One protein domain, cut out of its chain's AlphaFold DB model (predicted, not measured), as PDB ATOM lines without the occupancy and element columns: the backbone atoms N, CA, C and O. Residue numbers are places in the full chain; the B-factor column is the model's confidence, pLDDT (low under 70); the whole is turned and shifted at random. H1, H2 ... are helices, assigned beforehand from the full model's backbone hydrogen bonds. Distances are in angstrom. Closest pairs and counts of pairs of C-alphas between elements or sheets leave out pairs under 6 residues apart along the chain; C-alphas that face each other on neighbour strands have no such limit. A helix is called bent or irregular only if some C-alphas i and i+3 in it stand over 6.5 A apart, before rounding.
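What this domain is: This is residues 59 to 73 and 108 to 175 of the 262 residues of an uncharacterized protein of Colletotrichum nymphaeae SA-01 (UniProt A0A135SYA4). What is the main picture? The longest helix, H4, runs alongside H1, with H3 on another side of H1, so that the centres of the three make a loose triangle of helices at shallow tilts to one another; near the end of H4 where residue 164 lies, H2 and H5 are set steeply to H4 and at a shallow tilt to each other, with little contact. Residues 108 to 114 of H2 stick out from the rest. What is it made of? The printed part has 83 residues with five named helices, in the order H1, H2, H3, H4, H5, and no named strand; its class is all helix. How large is it? It is only just compact, close to loose, with a radius of gyration of the C-alphas of 14.1 A, and its C-alphas span 41 by 28 by 19 A.

Where its parts are: Where does the longest helix lie? H4 is residues 149 to 164, 22.9 A from first to last C-alpha, from C-alpha 149 at (27.951, -24.045, -29.014) to C-alpha 164 at (20.785, -23.900, -7.307). It is irregular, but only just: C-alphas 152 and 155 are 6.6 A apart, and its line is a rough one. Where are the other helices? H1 is residues 61 to 73, 18.2 A long, and begins with C-alpha 61 at (17.908, -15.199, -13.383); H3 is residues 132 to 142, 15.2 A long. H2 is residues 108 to 121, 19.5 A long, and is neither bent nor irregular, but only just: C-alphas 115 and 118 are 6.1 A apart. H5 is residues 168 to 174, 9.9 A long, and ends with C-alpha 174 at (16.820, -33.097, -5.855).

How they stand to each other: What touches H4? H1 touches it, opposite ways at a shallow tilt of 10 degrees, through residues 68 to 72 of H1 and 149 to 156 of H4 alone; the closest C-alphas are those of Ala 72 and Ala 152, 6.0 A apart. How does H3 stand? It touches H1, which meets it with residues 67 to 71 alone, the same way at a shallow tilt of 22 degrees; the closest C-alphas are those of Leu 71 and Glu 139, 5.3 A apart. H3 and H4 are close but not clearly touching, with the C-alphas of Ile 142 and Ala 152 closest at 7.5 A. Where are H2 and H5? They are close but not clearly touching, opposite ways at a shallow tilt of 15 degrees, and their closest C-alphas are those of Leu 119 and Val 170, 6.7 A apart. H2 stands to H4 at a steep tilt of 60 degrees, close but not clearly touching, with the C-alphas of Leu 119 and Leu 164 closest at 7.3 A; H5 is apart from H1 and from H3. What do the backbone N and O atoms show? Every O i to N i+4 pair is within hydrogen-bond range in H3 and H5, against 8 of 9 in H1, 9 of 10 in H2 and 10 of 12 in H4.

The domain as a whole: Which C-alphas are farthest apart? Those of Lys 144 and Ser 172, at 41.5 A. Is the printed part whole? Residues 74 to 107 are not printed, and C-alphas 73 and 108 across the cut are 26.0 A apart. Of the links that are printed whole, H4 to H5 is tight, H2 to H3 and H3 to H4 are short, and none is long. Where is confidence low? The mean pLDDT of the printed part is 79.6, and 14 residues are under 70: 72 to 73, 108 and 142 to 152.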
ATOM      1  N   THR A  59      22.989  -9.572 -12.141       91.25
ATOM      2  CA  THR A  59      21.688  -9.765 -12.806       91.25
ATOM      3  C   THR A  59      20.805 -10.768 -12.063       91.25
ATOM      4  O   THR A  59      21.298 -11.638 -11.335       91.25
ATOM      5  N   SER A  60      19.486 -10.668 -12.256       92.38
ATOM      6  CA  SER A  60      18.528 -11.717 -11.886       92.38
ATOM      7  C   SER A  60      18.573 -12.885 -12.875       92.38
ATOM      8  O   SER A  60      19.015 -12.745 -14.021       92.38
ATOM      9  N   LEU A  61      18.028 -14.042 -12.485       89.94
ATOM     10  CA  LEU A  61      17.908 -15.199 -13.383       89.94
ATOM     11  C   LEU A  61      17.123 -14.865 -14.673       89.94
ATOM     12  O   LEU A  61      17.448 -15.364 -15.755       89.94
ATOM     13  N   ASN A  62      16.107 -14.003 -14.554       89.19
ATOM     14  CA  ASN A  62      15.233 -13.588 -15.652       89.19
ATOM     15  C   ASN A  62      15.923 -12.657 -16.662       89.19
ATOM     16  O   ASN A  62      15.476 -12.578 -17.801       89.19
ATOM     17  N   GLU A  63      17.014 -11.993 -16.280       90.00
ATOM     18  CA  GLU A  63      17.843 -11.167 -17.169       90.00
ATOM     19  C   GLU A  63      19.041 -11.967 -17.700       90.00
ATOM     20  O   GLU A  63      19.355 -11.916 -18.894       90.00
ATOM     21  N   HIS A  64      19.664 -12.775 -16.836       89.75
ATOM     22  CA  HIS A  64      20.813 -13.614 -17.164       89.75
ATOM     23  C   HIS A  64      20.514 -14.623 -18.283       89.75
ATOM     24  O   HIS A  64      21.328 -14.784 -19.198       89.75
ATOM     25  N   ILE A  65      19.354 -15.294 -18.247       88.12
ATOM     26  CA  ILE A  65      18.982 -16.292 -19.265       88.12
ATOM     27  C   ILE A  65      18.818 -15.644 -20.658       88.12
ATOM     28  O   ILE A  65      19.515 -16.077 -21.582       88.12
ATOM     29  N   PRO A  66      17.985 -14.598 -20.862       87.50
ATOM     30  CA  PRO A  66      17.899 -13.892 -22.143       87.50
ATOM     31  C   PRO A  66      19.230 -13.292 -22.598       87.50
ATOM     32  O   PRO A  66      19.571 -13.415 -23.775       87.50
ATOM     33  N   ALA A  67      20.018 -12.714 -21.684       85.06
ATOM     34  CA  ALA A  67      21.346 -12.213 -22.015       85.06
ATOM     35  C   ALA A  67      22.235 -13.337 -22.572       85.06
ATOM     36  O   ALA A  67      22.792 -13.190 -23.658       85.06
ATOM     37  N   CYS A  68      22.303 -14.499 -21.912       83.06
ATOM     38  CA  CYS A  68      23.076 -15.646 -22.395       83.06
ATOM     39  C   CYS A  68      22.535 -16.247 -23.706       83.06
ATOM     40  O   CYS A  68      23.329 -16.702 -24.535       83.06
ATOM     41  N   HIS A  69      21.223 -16.190 -23.958       82.19
ATOM     42  CA  HIS A  69      20.664 -16.529 -25.271       82.19
ATOM     43  C   HIS A  69      21.113 -15.555 -26.368       82.19
ATOM     44  O   HIS A  69      21.435 -16.012 -27.467       82.19
ATOM     45  N   SER A  70      21.211 -14.256 -26.077       79.31
ATOM     46  CA  SER A  70      21.813 -13.274 -26.988       79.31
ATOM     47  C   SER A  70      23.301 -13.561 -27.216       79.31
ATOM     48  O   SER A  70      23.716 -13.632 -28.371       79.31
ATOM     49  N   LEU A  71      24.080 -13.853 -26.159       72.81
ATOM     50  CA  LEU A  71      25.506 -14.219 -26.272       72.81
ATOM     51  C   LEU A  71      25.734 -15.399 -27.227       72.81
ATOM     52  O   LEU A  71      26.650 -15.367 -28.050       72.81
ATOM     53  N   ALA A  72      24.913 -16.446 -27.107       66.44
ATOM     54  CA  ALA A  72      24.991 -17.613 -27.975       66.44
ATOM     55  C   ALA A  72      24.511 -17.287 -29.400       66.44
ATOM     56  O   ALA A  72      25.185 -17.607 -30.377       66.44
ATOM     57  N   SER A  73      23.365 -16.618 -29.540       65.38
ATOM     58  CA  SER A  73      22.750 -16.362 -30.849       65.38
ATOM     59  C   SER A  73      23.546 -15.378 -31.709       65.38
ATOM     60  O   SER A  73      23.523 -15.499 -32.931       65.38
ATOM     61  N   PHE A 108       6.201 -35.504 -20.710       67.19
ATOM     62  CA  PHE A 108       7.441 -34.724 -20.646       67.19
ATOM     63  C   PHE A 108       7.176 -33.261 -20.287       67.19
ATOM     64  O   PHE A 108       7.699 -32.810 -19.278       67.19
ATOM     65  N   ALA A 109       6.326 -32.545 -21.032       71.25
ATOM     66  CA  ALA A 109       6.067 -31.130 -20.758       71.25
ATOM     67  C   ALA A 109       5.383 -30.885 -19.388       71.25
ATOM     68  O   ALA A 109       5.840 -30.001 -18.662       71.25
ATOM     69  N   PRO A 110       4.376 -31.677 -18.949       74.19
ATOM     70  CA  PRO A 110       3.851 -31.583 -17.583       74.19
ATOM     71  C   PRO A 110       4.893 -31.868 -16.489       74.19
ATOM     72  O   PRO A 110       4.920 -31.177 -15.471       74.19
ATOM     73  N   THR A 111       5.768 -32.861 -16.685       71.56
ATOM     74  CA  THR A 111       6.821 -33.218 -15.715       71.56
ATOM     75  C   THR A 111       7.918 -32.156 -15.675       71.56
ATOM     76  O   THR A 111       8.315 -31.726 -14.597       71.56
ATOM     77  N   GLU A 112       8.367 -31.687 -16.841       74.31
ATOM     78  CA  GLU A 112       9.325 -30.593 -16.980       74.31
ATOM     79  C   GLU A 112       8.791 -29.336 -16.293       74.31
ATOM     80  O   GLU A 112       9.483 -28.773 -15.455       74.31
ATOM     81  N   HIS A 113       7.540 -28.934 -16.551       75.38
ATOM     82  CA  HIS A 113       6.944 -27.769 -15.898       75.38
ATOM     83  C   HIS A 113       6.897 -27.922 -14.369       75.38
ATOM     84  O   HIS A 113       7.267 -26.998 -13.644       75.38
ATOM     85  N   ARG A 114       6.486 -29.096 -13.864       78.25
ATOM     86  CA  ARG A 114       6.412 -29.382 -12.420       78.25
ATOM     87  C   ARG A 114       7.764 -29.345 -11.704       78.25
ATOM     88  O   ARG A 114       7.778 -29.040 -10.518       78.25
ATOM     89  N   LEU A 115       8.866 -29.660 -12.387       78.12
ATOM     90  CA  LEU A 115      10.213 -29.672 -11.798       78.12
ATOM     91  C   LEU A 115      10.967 -28.356 -12.048       78.12
ATOM     92  O   LEU A 115      11.578 -27.805 -11.136       78.12
ATOM     93  N   ARG A 116      10.883 -27.812 -13.268       78.75
ATOM     94  CA  ARG A 116      11.565 -26.578 -13.682       78.75
ATOM     95  C   ARG A 116      11.006 -25.345 -12.980       78.75
ATOM     96  O   ARG A 116      11.779 -24.451 -12.656       78.75
ATOM     97  N   HIS A 117       9.693 -25.274 -12.744       78.31
ATOM     98  CA  HIS A 117       9.093 -24.077 -12.152       78.31
ATOM     99  C   HIS A 117       9.548 -23.846 -10.693       78.31
ATOM    100  O   HIS A 117      10.058 -22.759 -10.435       78.31
ATOM    101  N   PRO A 118       9.513 -24.830  -9.764       79.31
ATOM    102  CA  PRO A 118      10.074 -24.652  -8.417       79.31
ATOM    103  C   PRO A 118      11.583 -24.374  -8.407       79.31
ATOM    104  O   PRO A 118      12.031 -23.494  -7.674       79.31
ATOM    105  N   LEU A 119      12.361 -25.074  -9.248       80.06
ATOM    106  CA  LEU A 119      13.813 -24.870  -9.364       80.06
ATOM    107  C   LEU A 119      14.149 -23.417  -9.715       80.06
ATOM    108  O   LEU A 119      14.877 -22.758  -8.978       80.06
ATOM    109  N   LEU A 120      13.591 -22.895 -10.811       79.31
ATOM    110  CA  LEU A 120      13.889 -21.531 -11.252       79.31
ATOM    111  C   LEU A 120      13.239 -20.471 -10.347       79.31
ATOM    112  O   LEU A 120      13.813 -19.400 -10.173       79.31
ATOM    113  N   HIS A 121      12.099 -20.768  -9.710       83.69
ATOM    114  CA  HIS A 121      11.476 -19.859  -8.744       83.69
ATOM    115  C   HIS A 121      12.358 -19.626  -7.504       83.69
ATOM    116  O   HIS A 121      12.447 -18.492  -7.045       83.69
ATOM    117  N   SER A 122      13.107 -20.636  -7.036       82.44
ATOM    118  CA  SER A 122      14.061 -20.495  -5.912       82.44
ATOM    119  C   SER A 122      15.197 -19.477  -6.150       82.44
ATOM    120  O   SER A 122      15.881 -19.059  -5.208       82.44
ATOM    121  N   LEU A 123      15.377 -19.068  -7.411       84.56
ATOM    122  CA  LEU A 123      16.381 -18.122  -7.894       84.56
ATOM    123  C   LEU A 123      15.773 -16.844  -8.503       84.56
ATOM    124  O   LEU A 123      16.529 -15.956  -8.889       84.56
ATOM    125  N   ALA A 124      14.444 -16.741  -8.624       81.06
ATOM    126  CA  ALA A 124      13.792 -15.689  -9.411       81.06
ATOM    127  C   ALA A 124      14.107 -14.276  -8.895       81.06
ATOM    128  O   ALA A 124      14.438 -13.396  -9.688       81.06
ATOM    129  N   ASP A 125      14.076 -14.101  -7.572       82.25
ATOM    130  CA  ASP A 125      14.301 -12.820  -6.892       82.25
ATOM    131  C   ASP A 125      15.779 -12.603  -6.493       82.25
ATOM    132  O   ASP A 125      16.100 -11.686  -5.737       82.25
ATOM    133  N   ARG A 126      16.704 -13.462  -6.955       86.88
ATOM    134  CA  ARG A 126      18.128 -13.395  -6.586       86.88
ATOM    135  C   ARG A 126      18.960 -12.658  -7.635       86.88
ATOM    136  O   ARG A 126      19.177 -13.163  -8.735       86.88
ATOM    137  N   LEU A 127      19.520 -11.517  -7.239       89.19
ATOM    138  CA  LEU A 127      20.588 -10.821  -7.963       89.19
ATOM    139  C   LEU A 127      21.943 -11.481  -7.653       89.19
ATOM    140  O   LEU A 127      22.717 -10.985  -6.836       89.19
ATOM    141  N   CYS A 128      22.208 -12.647  -8.250       89.12
ATOM    142  CA  CYS A 128      23.452 -13.407  -8.040       89.12
ATOM    143  C   CYS A 128      24.171 -13.852  -9.327       89.12
ATOM    144  O   CYS A 128      25.212 -14.502  -9.246       89.12
ATOM    145  N   PHE A 129      23.666 -13.479 -10.505       91.38
ATOM    146  CA  PHE A 129      24.261 -13.827 -11.800       91.38
ATOM    147  C   PHE A 129      25.176 -12.708 -12.318       91.38
ATOM    148  O   PHE A 129      25.118 -11.581 -11.823       91.38
ATOM    149  N   GLU A 130      26.056 -12.980 -13.294       91.12
ATOM    150  CA  GLU A 130      27.051 -11.967 -13.679       91.12
ATOM    151  C   GLU A 130      26.407 -10.699 -14.256       91.12
ATOM    152  O   GLU A 130      25.354 -10.736 -14.896       91.12
ATOM    153  N   SER A 131      27.076  -9.566 -14.053       91.12
ATOM    154  CA  SER A 131      26.606  -8.257 -14.492       91.12
ATOM    155  C   SER A 131      26.522  -8.119 -16.015       91.12
ATOM    156  O   SER A 131      27.228  -8.789 -16.779       91.12
ATOM    157  N   THR A 132      25.685  -7.190 -16.478       86.44
ATOM    158  CA  THR A 132      25.475  -6.917 -17.910       86.44
ATOM    159  C   THR A 132      26.778  -6.547 -18.635       86.44
ATOM    160  O   THR A 132      27.008  -7.004 -19.761       86.44
ATOM    161  N   SER A 133      27.689  -5.815 -17.980       86.19
ATOM    162  CA  SER A 133      29.037  -5.537 -18.504       86.19
ATOM    163  C   SER A 133      29.912  -6.792 -18.620       86.19
ATOM    164  O   SER A 133      30.587  -6.971 -19.638       86.19
ATOM    165  N   PHE A 134      29.882  -7.708 -17.642       88.00
ATOM    166  CA  PHE A 134      30.639  -8.962 -17.714       88.00
ATOM    167  C   PHE A 134      30.130  -9.867 -18.841       88.00
ATOM    168  O   PHE A 134      30.935 -10.428 -19.594       88.00
ATOM    169  N   LEU A 135      28.805  -9.970 -18.990       85.19
ATOM    170  CA  LEU A 135      28.143 -10.722 -20.055       85.19
ATOM    171  C   LEU A 135      28.487 -10.141 -21.438       85.19
ATOM    172  O   LEU A 135      28.956 -10.878 -22.304       85.19
ATOM    173  N   SER A 136      28.400  -8.822 -21.618       82.31
ATOM    174  CA  SER A 136      28.807  -8.133 -22.858       82.31
ATOM    175  C   SER A 136      30.305  -8.315 -23.160       82.31
ATOM    176  O   SER A 136      30.721  -8.562 -24.297       82.31
ATOM    177  N   GLY A 137      31.146  -8.290 -22.121       82.44
ATOM    178  CA  GLY A 137      32.563  -8.638 -22.219       82.44
ATOM    179  C   GLY A 137      32.790 -10.096 -22.639       82.44
ATOM    180  O   GLY A 137      33.705 -10.373 -23.420       82.44
ATOM    181  N   ARG A 138      31.955 -11.034 -22.166       78.38
ATOM    182  CA  ARG A 138      31.952 -12.440 -22.599       78.38
ATOM    183  C   ARG A 138      31.535 -12.559 -24.066       78.38
ATOM    184  O   ARG A 138      32.225 -13.272 -24.795       78.38
ATOM    185  N   GLU A 139      30.538 -11.800 -24.529       76.44
ATOM    186  CA  GLU A 139      30.178 -11.724 -25.953       76.44
ATOM    187  C   GLU A 139      31.386 -11.337 -26.806       76.44
ATOM    188  O   GLU A 139      31.779 -12.072 -27.708       76.44
ATOM    189  N   SER A 140      32.047 -10.227 -26.462       75.00
ATOM    190  CA  SER A 140      33.201  -9.701 -27.201       75.00
ATOM    191  C   SER A 140      34.377 -10.684 -27.259       75.00
ATOM    192  O   SER A 140      35.174 -10.634 -28.197       75.00
ATOM    193  N   ARG A 141      34.500 -11.597 -26.282       75.25
ATOM    194  CA  ARG A 141      35.512 -12.671 -26.261       75.25
ATOM    195  C   ARG A 141      35.097 -13.891 -27.091       75.25
ATOM    196  O   ARG A 141      35.943 -14.436 -27.798       75.25
ATOM    197  N   ILE A 142      33.826 -14.297 -27.041       69.75
ATOM    198  CA  ILE A 142      33.275 -15.397 -27.856       69.75
ATOM    199  C   ILE A 142      33.277 -14.998 -29.339       69.75
ATOM    200  O   ILE A 142      33.808 -15.730 -30.167       69.75
ATOM    201  N   ALA A 143      32.815 -13.785 -29.654       68.44
ATOM    202  CA  ALA A 143      32.761 -13.177 -30.985       68.44
ATOM    203  C   ALA A 143      34.103 -13.109 -31.742       68.44
ATOM    204  O   ALA A 143      34.107 -12.889 -32.952       68.44
ATOM    205  N   LYS A 144      35.236 -13.250 -31.042       67.38
ATOM    206  CA  LYS A 144      36.601 -13.200 -31.599       67.38
ATOM    207  C   LYS A 144      37.224 -14.589 -31.797       67.38
ATOM    208  O   LYS A 144      38.391 -14.681 -32.171       67.38
ATOM    209  N   ARG A 145      36.491 -15.672 -31.516       62.75
ATOM    210  CA  ARG A 145      36.980 -17.059 -31.549       62.75
ATOM    211  C   ARG A 145      35.974 -17.961 -32.266       62.75
ATOM    212  O   ARG A 145      34.771 -17.782 -32.114       62.75
ATOM    213  N   LYS A 146      36.449 -18.997 -32.970       60.12
ATOM    214  CA  LYS A 146      35.596 -20.131 -33.376       60.12
ATOM    215  C   LYS A 146      35.285 -20.994 -32.141       60.12
ATOM    216  O   LYS A 146      35.895 -22.036 -31.933       60.12
ATOM    217  N   THR A 147      34.388 -20.505 -31.289       55.75
ATOM    218  CA  THR A 147      33.915 -21.194 -30.076       55.75
ATOM    219  C   THR A 147      32.774 -22.150 -30.440       55.75
ATOM    220  O   THR A 147      31.893 -21.779 -31.212       55.75
ATOM    221  N   THR A 148      32.768 -23.372 -29.900       59.12
ATOM    222  CA  THR A 148      31.651 -24.315 -30.091       59.12
ATOM    223  C   THR A 148      30.428 -23.906 -29.267       59.12
ATOM    224  O   THR A 148      30.560 -23.286 -28.212       59.12
ATOM    225  N   VAL A 149      29.227 -24.293 -29.724       61.22
ATOM    226  CA  VAL A 149      27.951 -24.045 -29.014       61.22
ATOM    227  C   VAL A 149      28.031 -24.499 -27.554       61.22
ATOM    228  O   VAL A 149      27.636 -23.772 -26.649       61.22
ATOM    229  N   GLU A 150      28.611 -25.678 -27.337       61.03
ATOM    230  CA  GLU A 150      28.825 -26.305 -26.032       61.03
ATOM    231  C   GLU A 150      29.547 -25.351 -25.067       61.03
ATOM    232  O   GLU A 150      29.000 -25.005 -24.023       61.03
ATOM    233  N   LYS A 151      30.710 -24.811 -25.461       63.28
ATOM    234  CA  LYS A 151      31.504 -23.897 -24.620       63.28
ATOM    235  C   LYS A 151      30.911 -22.489 -24.473       63.28
ATOM    236  O   LYS A 151      31.386 -21.730 -23.631       63.28
ATOM    237  N   ALA A 152      29.869 -22.139 -25.232       66.56
ATOM    238  CA  ALA A 152      29.077 -20.928 -24.997       66.56
ATOM    239  C   ALA A 152      27.946 -21.139 -23.963       66.56
ATOM    240  O   ALA A 152      27.556 -20.183 -23.298       66.56
ATOM    241  N   VAL A 153      27.444 -22.372 -23.810       72.06
ATOM    242  CA  VAL A 153      26.296 -22.719 -22.943       72.06
ATOM    243  C   VAL A 153      26.728 -23.329 -21.601       72.06
ATOM    244  O   VAL A 153      26.104 -23.062 -20.578       72.06
ATOM    245  N   GLU A 154      27.822 -24.092 -21.582       74.88
ATOM    246  CA  GLU A 154      28.370 -24.782 -20.403       74.88
ATOM    247  C   GLU A 154      28.637 -23.838 -19.219       74.88
ATOM    248  O   GLU A 154      28.247 -24.136 -18.093       74.88
ATOM    249  N   GLY A 155      29.238 -22.671 -19.476       78.81
ATOM    250  CA  GLY A 155      29.516 -21.658 -18.450       78.81
ATOM    251  C   GLY A 155      28.249 -21.113 -17.772       78.81
ATOM    252  O   GLY A 155      28.125 -21.255 -16.558       78.81
ATOM    253  N   PRO A 156      27.297 -20.518 -18.522       82.94
ATOM    254  CA  PRO A 156      25.997 -20.098 -17.986       82.94
ATOM    255  C   PRO A 156      25.256 -21.199 -17.212       82.94
ATOM    256  O   PRO A 156      24.792 -20.964 -16.099       82.94
ATOM    257  N   VAL A 157      25.192 -22.422 -17.755       83.38
ATOM    258  CA  VAL A 157      24.513 -23.546 -17.086       83.38
ATOM    259  C   VAL A 157      25.210 -23.922 -15.779       83.38
ATOM    260  O   VAL A 157      24.524 -24.137 -14.780       83.38
ATOM    261  N   LYS A 158      26.551 -23.948 -15.742       83.38
ATOM    262  CA  LYS A 158      27.296 -24.201 -14.503       83.38
ATOM    263  C   LYS A 158      26.963 -23.167 -13.424       83.38
ATOM    264  O   LYS A 158      26.713 -23.561 -12.294       83.38
ATOM    265  N   ILE A 159      26.904 -21.881 -13.768       87.75
ATOM    266  CA  ILE A 159      26.613 -20.806 -12.803       87.75
ATOM    267  C   ILE A 159      25.199 -20.965 -12.223       87.75
ATOM    268  O   ILE A 159      25.022 -20.880 -11.012       87.75
ATOM    269  N   ILE A 160      24.205 -21.308 -13.050       88.62
ATOM    270  CA  ILE A 160      22.851 -21.627 -12.568       88.62
ATOM    271  C   ILE A 160      22.868 -22.840 -11.620       88.62
ATOM    272  O   ILE A 160      22.214 -22.803 -10.580       88.62
ATOM    273  N   MET A 161      23.642 -23.890 -11.917       85.75
ATOM    274  CA  MET A 161      23.790 -25.049 -11.022       85.75
ATOM    275  C   MET A 161      24.517 -24.712  -9.707       85.75
ATOM    276  O   MET A 161      24.111 -25.196  -8.651       85.75
ATOM    277  N   ASP A 162      25.554 -23.872  -9.756       87.12
ATOM    278  CA  ASP A 162      26.310 -23.421  -8.582       87.12
ATOM    279  C   ASP A 162      25.488 -22.479  -7.677       87.12
ATOM    280  O   ASP A 162      25.754 -22.427  -6.477       87.12
ATOM    281  N   GLU A 163      24.452 -21.800  -8.188       89.31
ATOM    282  CA  GLU A 163      23.461 -21.094  -7.358       89.31
ATOM    283  C   GLU A 163      22.327 -22.008  -6.863       89.31
ATOM    284  O   GLU A 163      21.950 -21.928  -5.690       89.31
ATOM    285  N   LEU A 164      21.812 -22.921  -7.704       86.88
ATOM    286  CA  LEU A 164      20.785 -23.900  -7.307       86.88
ATOM    287  C   LEU A 164      21.245 -24.756  -6.121       86.88
ATOM    288  O   LEU A 164      20.484 -24.948  -5.173       86.88
ATOM    289  N   LYS A 165      22.501 -25.226  -6.125       85.12
ATOM    290  CA  LYS A 165      23.040 -26.066  -5.041       85.12
ATOM    291  C   LYS A 165      23.181 -25.345  -3.693       85.12
ATOM    292  O   LYS A 165      23.389 -26.010  -2.687       85.12
ATOM    293  N   LYS A 166      23.048 -24.011  -3.644       86.38
ATOM    294  CA  LYS A 166      23.044 -23.225  -2.391       86.38
ATOM    295  C   LYS A 166      21.656 -23.120  -1.748       86.38
ATOM    296  O   LYS A 166      21.554 -22.691  -0.600       86.38
ATOM    297  N   ALA A 167      20.581 -23.446  -2.468       85.38
ATOM    298  CA  ALA A 167      19.225 -23.451  -1.923       85.38
ATOM    299  C   ALA A 167      18.945 -24.800  -1.238       85.38
ATOM    300  O   ALA A 167      18.959 -25.848  -1.886       85.38
ATOM    301  N   LYS A 168      18.687 -24.797   0.075       81.94
ATOM    302  CA  LYS A 168      18.486 -26.027   0.873       81.94
ATOM    303  C   LYS A 168      17.230 -26.792   0.456       81.94
ATOM    304  O   LYS A 168      17.174 -28.019   0.515       81.94
ATOM    305  N   GLU A 169      16.233 -26.056  -0.010       82.00
ATOM    306  CA  GLU A 169      14.989 -26.547  -0.592       82.00
ATOM    307  C   GLU A 169      15.287 -27.365  -1.858       82.00
ATOM    308  O   GLU A 169      14.738 -28.445  -2.059       82.00
ATOM    309  N   VAL A 170      16.219 -26.882  -2.684       81.44
ATOM    310  CA  VAL A 170      16.656 -27.543  -3.919       81.44
ATOM    311  C   VAL A 170      17.586 -28.722  -3.625       81.44
ATOM    312  O   VAL A 170      17.388 -29.791  -4.200       81.44
ATOM    313  N   GLN A 171      18.537 -28.582  -2.692       81.69
ATOM    314  CA  GLN A 171      19.367 -29.698  -2.214       81.69
ATOM    315  C   GLN A 171      18.496 -30.872  -1.743       81.69
ATOM    316  O   GLN A 171      18.668 -31.992  -2.215       81.69
ATOM    317  N   SER A 172      17.531 -30.608  -0.854       80.00
ATOM    318  CA  SER A 172      16.674 -31.642  -0.254       80.00
ATOM    319  C   SER A 172      15.666 -32.265  -1.225       80.00
ATOM    320  O   SER A 172      15.350 -33.444  -1.087       80.00
ATOM    321  N   ALA A 173      15.176 -31.515  -2.218       80.50
ATOM    322  CA  ALA A 173      14.213 -32.026  -3.195       80.50
ATOM    323  C   ALA A 173      14.848 -32.779  -4.383       80.50
ATOM    324  O   ALA A 173      14.147 -33.539  -5.052       80.50
ATOM    325  N   PHE A 174      16.141 -32.564  -4.662       77.19
ATOM    326  CA  PHE A 174      16.820 -33.097  -5.855       77.19
ATOM    327  C   PHE A 174      18.140 -33.843  -5.575       77.19
ATOM    328  O   PHE A 174      18.771 -34.298  -6.526       77.19
ATOM    329  N   ASP A 175      18.550 -33.986  -4.309       78.19
ATOM    330  CA  ASP A 175      19.775 -34.688  -3.877       78.19
ATOM    331  C   ASP A 175      21.064 -34.132  -4.534       78.19
ATOM    332  O   ASP A 175      21.962 -34.849  -4.981       78.19
TER     333      ASP A 175